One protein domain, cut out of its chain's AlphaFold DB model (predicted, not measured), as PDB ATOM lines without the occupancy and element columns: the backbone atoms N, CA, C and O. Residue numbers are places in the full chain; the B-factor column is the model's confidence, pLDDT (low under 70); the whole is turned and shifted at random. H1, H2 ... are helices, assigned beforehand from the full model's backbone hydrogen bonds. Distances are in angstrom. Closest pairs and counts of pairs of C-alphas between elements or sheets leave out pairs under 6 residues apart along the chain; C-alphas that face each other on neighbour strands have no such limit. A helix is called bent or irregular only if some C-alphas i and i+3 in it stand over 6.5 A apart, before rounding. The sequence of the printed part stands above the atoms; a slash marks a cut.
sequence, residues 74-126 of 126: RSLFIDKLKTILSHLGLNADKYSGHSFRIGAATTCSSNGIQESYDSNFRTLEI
ATOM      1  N   ARG A  74     -12.947  34.369   1.949       91.12
ATOM      2  CA  ARG A  74     -13.836  34.358   0.775       91.12
ATOM      3  C   ARG A  74     -13.178  33.692  -0.433       91.12
ATOM      4  O   ARG A  74     -13.825  32.880  -1.078       91.12
ATOM      5  N   SER A  75     -11.917  34.019  -0.729       93.06
ATOM      6  CA  SER A  75     -11.182  33.429  -1.857       93.06
ATOM      7  C   SER A  75     -11.137  31.908  -1.759       93.06
ATOM      8  O   SER A  75     -11.579  31.238  -2.678       93.06
ATOM      9  N   LEU A  76     -10.761  31.373  -0.594       94.38
ATOM     10  CA  LEU A  76     -10.697  29.929  -0.370       94.38
ATOM     11  C   LEU A  76     -12.058  29.239  -0.550       94.38
ATOM     12  O   LEU A  76     -12.125  28.132  -1.079       94.38
ATOM     13  N   PHE A  77     -13.153  29.877  -0.127       94.12
ATOM     14  CA  PHE A  77     -14.497  29.359  -0.396       94.12
ATOM     15  C   PHE A  77     -14.787  29.295  -1.904       94.12
ATOM     16  O   PHE A  77     -15.283  28.277  -2.388       94.12
ATOM     17  N   ILE A  78     -14.453  30.354  -2.648       94.94
ATOM     18  CA  ILE A  78     -14.636  30.399  -4.105       94.94
ATOM     19  C   ILE A  78     -13.751  29.376  -4.811       94.94
ATOM     20  O   ILE A  78     -14.234  28.703  -5.717       94.94
ATOM     21  N   ASP A  79     -12.510  29.197  -4.373       94.88
ATOM     22  CA  ASP A  79     -11.599  28.207  -4.944       94.88
ATOM     23  C   ASP A  79     -12.159  26.793  -4.755       94.88
ATOM     24  O   ASP A  79     -12.261  26.038  -5.720       94.88
ATOM     25  N   LYS A  80     -12.644  26.463  -3.548       94.44
ATOM     26  CA  LYS A  80     -13.310  25.177  -3.282       94.44
ATOM     27  C   LYS A  80     -14.563  24.984  -4.135       94.44
ATOM     28  O   LYS A  80     -14.780  23.891  -4.656       94.44
ATOM     29  N   LEU A  81     -15.377  26.029  -4.295       94.31
ATOM     30  CA  LEU A  81     -16.544  25.996  -5.175       94.31
ATOM     31  C   LEU A  81     -16.129  25.708  -6.624       94.31
ATOM     32  O   LEU A  81     -16.695  24.815  -7.251       94.31
ATOM     33  N   LYS A  82     -15.119  26.417  -7.139       95.81
ATOM     34  CA  LYS A  82     -14.586  26.206  -8.488       95.81
ATOM     35  C   LYS A  82     -14.048  24.788  -8.671       95.81
ATOM     36  O   LYS A  82     -14.361  24.164  -9.678       95.81
ATOM     37  N   THR A  83     -13.328  24.243  -7.690       96.50
ATOM     38  CA  THR A  83     -12.866  22.846  -7.716       96.50
ATOM     39  C   THR A  83     -14.031  21.865  -7.853       96.50
ATOM     40  O   THR A  83     -13.973  20.962  -8.684       96.50
ATOM     41  N   ILE A  84     -15.107  22.045  -7.078       94.88
ATOM     42  CA  ILE A  84     -16.300  21.188  -7.164       94.88
ATOM     43  C   ILE A  84     -16.955  21.308  -8.545       94.88
ATOM     44  O   ILE A  84     -17.267  20.291  -9.156       94.88
ATOM     45  N   LEU A  85     -17.123  22.527  -9.066       95.19
ATOM     46  CA  LEU A  85     -17.709  22.760 -10.392       95.19
ATOM     47  C   LEU A  85     -16.892  22.095 -11.509       95.19
ATOM     48  O   LEU A  85     -17.473  21.449 -12.380       95.19
ATOM     49  N   SER A  86     -15.561  22.181 -11.451       96.38
ATOM     50  CA  SER A  86     -14.678  21.518 -12.416       96.38
ATOM     51  C   SER A  86     -14.805  19.994 -12.363       96.38
ATOM     52  O   SER A  86     -14.872  19.356 -13.410       96.38
ATOM     53  N   HIS A  87     -14.906  19.398 -11.168       96.50
ATOM     54  CA  HIS A  87     -15.148  17.955 -11.028       96.50
ATOM     55  C   HIS A  87     -16.511  17.514 -11.579       96.50
ATOM     56  O   HIS A  87     -16.661  16.365 -11.987       96.50
ATOM     57  N   LEU A  88     -17.491  18.418 -11.627       95.00
ATOM     58  CA  LEU A  88     -18.791  18.186 -12.261       95.00
ATOM     59  C   LEU A  88     -18.769  18.416 -13.787       95.00
ATOM     60  O   LEU A  88     -19.817  18.345 -14.424       95.00
ATOM     61  N   GLY A  89     -17.606  18.711 -14.382       96.38
ATOM     62  CA  GLY A  89     -17.465  18.991 -15.816       96.38
ATOM     63  C   GLY A  89     -17.962  20.379 -16.240       96.38
ATOM     64  O   GLY A  89     -18.130  20.638 -17.432       96.38
ATOM     65  N   LEU A  90     -18.213  21.282 -15.288       94.88
ATOM     66  CA  LEU A  90     -18.665  22.644 -15.563       94.88
ATOM     67  C   LEU A  90     -17.470  23.588 -15.730       94.88
ATOM     68  O   LEU A  90     -16.460  23.475 -15.038       94.88
ATOM     69  N   ASN A  91     -17.606  24.586 -16.608       94.31
ATOM     70  CA  ASN A  91     -16.616  25.658 -16.713       94.31
ATOM     71  C   ASN A  91     -16.715  26.583 -15.486       94.31
ATOM     72  O   ASN A  91     -17.567  27.475 -15.438       94.31
ATOM     73  N   ALA A  92     -15.833  26.360 -14.512       93.38
ATOM     74  CA  ALA A  92     -15.798  27.069 -13.238       93.38
ATOM     75  C   ALA A  92     -15.564  28.587 -13.363       93.38
ATOM     76  O   ALA A  92     -15.987  29.340 -12.485       93.38
ATOM     77  N   ASP A  93     -14.955  29.069 -14.450       92.88
ATOM     78  CA  ASP A  93     -14.685  30.501 -14.644       92.88
ATOM     79  C   ASP A  93     -15.934  31.318 -14.968       92.88
ATOM     80  O   ASP A  93     -15.937  32.538 -14.814       92.88
ATOM     81  N   LYS A  94     -17.034  30.646 -15.320       92.38
ATOM     82  CA  LYS A  94     -18.350  31.280 -15.472       92.38
ATOM     83  C   LYS A  94     -19.068  31.515 -14.138       92.38
ATOM     84  O   LYS A  94     -20.149  32.102 -14.130       92.38
ATOM     85  N   TYR A  95     -18.498  31.066 -13.019       91.12
ATOM     86  CA  TYR A  95     -19.139  31.120 -11.709       91.12
ATOM     87  C   TYR A  95     -18.328  31.950 -10.716       91.12
ATOM     88  O   TYR A  95     -17.113  31.826 -10.576       91.12
ATOM     89  N   SER A  96     -19.045  32.793  -9.979       91.38
ATOM     90  CA  SER A  96     -18.517  33.609  -8.891       91.38
ATOM     91  C   SER A  96     -19.310  33.365  -7.606       91.38
ATOM     92  O   SER A  96     -20.335  32.681  -7.599       91.38
ATOM     93  N   GLY A  97     -18.888  33.995  -6.506       89.00
ATOM     94  CA  GLY A  97     -19.681  33.997  -5.272       89.00
ATOM     95  C   GLY A  97     -21.071  34.608  -5.457       89.00
ATOM     96  O   GLY A  97     -22.020  34.190  -4.800       89.00
ATOM     97  N   HIS A  98     -21.212  35.553  -6.389       89.25
ATOM     98  CA  HIS A  98     -22.511  36.112  -6.739       89.25
ATOM     99  C   HIS A  98     -23.383  35.077  -7.464       89.25
ATOM    100  O   HIS A  98     -24.538  34.891  -7.093       89.25
ATOM    101  N   SER A  99     -22.809  34.322  -8.408       89.56
ATOM    102  CA  SER A  99     -23.500  33.223  -9.097       89.56
ATOM    103  C   SER A  99     -24.016  32.164  -8.115       89.56
ATOM    104  O   SER A  99     -25.133  31.678  -8.269       89.56
ATOM    105  N   PHE A 100     -23.240  31.847  -7.071       90.00
ATOM    106  CA  PHE A 100     -23.666  30.932  -6.006       90.00
ATOM    107  C   PHE A 100     -24.906  31.450  -5.262       90.00
ATOM    108  O   PHE A 100     -25.869  30.710  -5.069       90.00
ATOM    109  N   ARG A 101     -24.914  32.741  -4.894       89.81
ATOM    110  CA  ARG A 101     -26.074  33.377  -4.250       89.81
ATOM    111  C   ARG A 101     -27.305  33.397  -5.155       89.81
ATOM    112  O   ARG A 101     -28.388  33.083  -4.672       89.81
ATOM    113  N   ILE A 102     -27.141  33.721  -6.442       90.12
ATOM    114  CA  ILE A 102     -28.238  33.667  -7.423       90.12
ATOM    115  C   ILE A 102     -28.824  32.256  -7.465       90.12
ATOM    116  O   ILE A 102     -30.031  32.100  -7.338       90.12
ATOM    117  N   GLY A 103     -27.982  31.224  -7.576       88.62
ATOM    118  CA  GLY A 103     -28.445  29.835  -7.602       88.62
ATOM    119  C   GLY A 103     -29.265  29.451  -6.366       88.62
ATOM    120  O   GLY A 103     -30.306  28.801  -6.495       88.62
ATOM    121  N   ALA A 104     -28.847  29.900  -5.178       86.88
ATOM    122  CA  ALA A 104     -29.598  29.686  -3.940       86.88
ATOM    123  C   ALA A 104     -30.963  30.398  -3.951       86.88
ATOM    124  O   ALA A 104     -31.972  29.780  -3.605       86.88
ATOM    125  N   ALA A 105     -31.012  31.658  -4.396       84.75
ATOM    126  CA  ALA A 105     -32.251  32.430  -4.499       84.75
ATOM    127  C   ALA A 105     -33.224  31.817  -5.523       84.75
ATOM    128  O   ALA A 105     -34.394  31.600  -5.211       84.75
ATOM    129  N   THR A 106     -32.728  31.441  -6.707       88.31
ATOM    130  CA  THR A 106     -33.516  30.755  -7.742       88.31
ATOM    131  C   THR A 106     -34.085  29.435  -7.228       88.31
ATOM    132  O   THR A 106     -35.247  29.133  -7.483       88.31
ATOM    133  N   THR A 107     -33.297  28.668  -6.467       86.81
ATOM    134  CA  THR A 107     -33.766  27.411  -5.863       86.81
ATOM    135  C   THR A 107     -34.850  27.658  -4.813       86.81
ATOM    136  O   THR A 107     -35.827  26.919  -4.762       86.81
ATOM    137  N   CYS A 108     -34.734  28.696  -3.980       83.50
ATOM    138  CA  CYS A 108     -35.795  29.035  -3.024       83.50
ATOM    139  C   CYS A 108     -37.088  29.441  -3.745       83.50
ATOM    140  O   CYS A 108     -38.159  28.923  -3.428       83.50
ATOM    141  N   SER A 109     -36.969  30.304  -4.755       84.88
ATOM    142  CA  SER A 109     -38.092  30.772  -5.570       84.88
ATOM    143  C   SER A 109     -38.801  29.613  -6.284       84.88
ATOM    144  O   SER A 109     -40.026  29.512  -6.223       84.88
ATOM    145  N   SER A 110     -38.050  28.670  -6.869       87.00
ATOM    146  CA  SER A 110     -38.627  27.494  -7.536       87.00
ATOM    147  C   SER A 110     -39.331  26.525  -6.581       87.00
ATOM    148  O   SER A 110     -40.198  25.769  -7.014       87.00
ATOM    149  N   ASN A 111     -39.010  26.574  -5.285       84.38
ATOM    150  CA  ASN A 111     -39.691  25.824  -4.228       84.38
ATOM    151  C   ASN A 111     -40.838  26.620  -3.570       84.38
ATOM    152  O   ASN A 111     -41.339  26.224  -2.519       84.38
ATOM    153  N   GLY A 112     -41.265  27.738  -4.168       79.94
ATOM    154  CA  GLY A 112     -42.418  28.516  -3.705       79.94
ATOM    155  C   GLY A 112     -42.154  29.369  -2.463       79.94
ATOM    156  O   GLY A 112     -43.103  29.858  -1.848       79.94
ATOM    157  N   ILE A 113     -40.889  29.578  -2.085       76.56
ATOM    158  CA  ILE A 113     -40.530  30.511  -1.013       76.56
ATOM    159  C   ILE A 113     -40.672  31.935  -1.573       76.56
ATOM    160  O   ILE A 113     -39.878  32.364  -2.409       76.56
ATOM    161  N   GLN A 114     -41.726  32.644  -1.157       56.91
ATOM    162  CA  GLN A 114     -42.035  34.002  -1.618       56.91
ATOM    163  C   GLN A 114     -41.056  35.051  -1.063       56.91
ATOM    164  O   GLN A 114     -40.595  34.958   0.075       56.91
ATOM    165  N   GLU A 115     -40.831  36.106  -1.849       50.28
ATOM    166  CA  GLU A 115     -39.929  37.240  -1.577       50.28
ATOM    167  C   GLU A 115     -40.233  37.987  -0.255       50.28
ATOM    168  O   GLU A 115     -39.361  38.609   0.347       50.28
ATOM    169  N   SER A 116     -41.457  37.883   0.268       44.97
ATOM    170  CA  SER A 116     -41.865  38.460   1.560       44.97
ATOM    171  C   SER A 116     -41.315  37.706   2.785       44.97
ATOM    172  O   SER A 116     -41.168  38.306   3.849       44.97
ATOM    173  N   TYR A 117     -40.943  36.427   2.638       44.94
ATOM    174  CA  TYR A 117     -40.173  35.655   3.628       44.94
ATOM    175  C   TYR A 117     -38.646  35.784   3.424       44.94
ATOM    176  O   TYR A 117     -37.860  35.298   4.241       44.94
ATOM    177  N   ASP A 118     -38.228  36.472   2.356       45.91
ATOM    178  CA  ASP A 118     -36.859  36.569   1.823       45.91
ATOM    179  C   ASP A 118     -36.085  37.809   2.324       45.91
ATOM    180  O   ASP A 118     -34.991  38.137   1.854       45.91
ATOM    181  N   SER A 119     -36.617  38.516   3.328       38.06
ATOM    182  CA  SER A 119     -35.955  39.683   3.935       38.06
ATOM    183  C   SER A 119     -34.603  39.338   4.582       38.06
ATOM    184  O   SER A 119     -33.721  40.191   4.692       38.06
ATOM    185  N   ASN A 120     -34.378  38.066   4.924       42.66
ATOM    186  CA  ASN A 120     -33.102  37.582   5.458       42.66
ATOM    187  C   ASN A 120     -32.052  37.231   4.383       42.66
ATOM    188  O   ASN A 120     -30.864  37.199   4.697       42.66
ATOM    189  N   PHE A 121     -32.440  36.993   3.125       42.41
ATOM    190  CA  PHE A 121     -31.526  36.512   2.072       42.41
ATOM    191  C   PHE A 121     -31.077  37.624   1.111       42.41
ATOM    192  O   PHE A 121     -29.928  37.614   0.642       42.41
ATOM    193  N   ARG A 122     -31.904  38.667   0.923       36.81
ATOM    194  CA  ARG A 122     -31.456  39.948   0.336       36.81
ATOM    195  C   ARG A 122     -30.391  40.652   1.180       36.81
ATOM    196  O   ARG A 122     -29.537  41.342   0.636       36.81
ATOM    197  N   THR A 123     -30.379  40.401   2.486       39.12
ATOM    198  CA  THR A 123     -29.499  41.064   3.465       39.12
ATOM    199  C   THR A 123     -28.049  40.546   3.447       39.12
ATOM    200  O   THR A 123     -27.173  41.119   4.087       39.12
ATOM    201  N   LEU A 124     -27.744  39.506   2.663       36.69
ATOM    202  CA  LEU A 124     -26.388  38.970   2.500       36.69
ATOM    203  C   LEU A 124     -25.670  39.530   1.268       36.69
ATOM    204  O   LEU A 124     -25.050  38.785   0.511       36.69
ATOM    205  N   GLU A 125     -25.713  40.839   1.042       29.80
ATOM    206  CA  GLU A 125     -24.655  41.442   0.235       29.80
ATOM    207  C   GLU A 125     -23.345  41.358   1.033       29.80
ATOM    208  O   GLU A 125     -23.170  42.045   2.032       29.80
ATOM    209  N   ILE A 126     -22.434  40.469   0.622       39.97
ATOM    210  CA  ILE A 126     -21.033  40.387   1.079       39.97
ATOM    211  C   ILE A 126     -20.114  40.610  -0.114       39.97
ATOM    212  O   ILE A 126     -20.420  40.170  -1.242       39.97
TER     213      ILE A 126
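This is residues 74 to 126 of the 126 residues of an uncharacterized protein of Mytilus galloprovincialis (UniProt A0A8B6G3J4). Picture a loose, open chain of helices: H1 stands at one end, H2 leads away from it through the middle along much of the length, and the short, irregular H3 sits at the other end. After H3 the last residues, 121 to 126, fold back toward the H1 end, and no two helices are clearly in touch. The printed part has 53 residues with three named helices, in the order H1, H2, H3, and no named strand; the class is all helix. The whole is loose, with a radius of gyration of the C-alphas of 12.9 A, and elongated, spanning 35 by 22 by 13 A.

Begin with H1, residues 74 to 87, and go on through a short link of 9 residues to H2, residues 97 to 110. H1 and H2 are close but not clearly touching; look for their closest C-alphas at Ile 78 and Gly 97, 6.3 A apart. Their lines stand at a steep tilt of 67 degrees, and they run the same way. A tight link of 4 residues then joins H2 to H3, residues 115 to 120. H2 and H3 are close but not clearly touching, with their closest C-alphas, those of Ser 109 and Glu 115, 7.8 A apart. They run opposite ways at 38 degrees, a tilt only just steep, and the line of H3 is a rough one. H1 and H3 are apart. In H1 and H2 you will find every O i to N i+4 pair within hydrogen-bond range; in H3 it is 0 of 2, beside 1 of 3 O i to N i+3 pairs.

Find C-alpha 74 at (-13.836, 34.358, 0.775); from there H1 runs 20.3 A to C-alpha 87. Next find C-alpha 97 at (-19.681, 33.997, -5.272), where H2 begins; it runs 20.2 A to C-alpha 110. H3 goes from C-alpha 115 to C-alpha 120 at (-33.102, 37.582, 5.458), a length of 9.8 A. It is irregular: C-alphas 117 and 120 are 7.6 A apart.

The two C-alphas farthest apart are those of His 87 and Ser 116, at 36.0 A, while the first and last printed C-alphas, those of Arg 74 and Ile 126, are 9.4 A apart. The printed part has no cut and no long link, and it ends at residue 126, the chain's last residue. In the B-factor column the mean pLDDT of the printed part is 79.0; look at residues 114 to 126 for the values under 70, where the model's confidence is low.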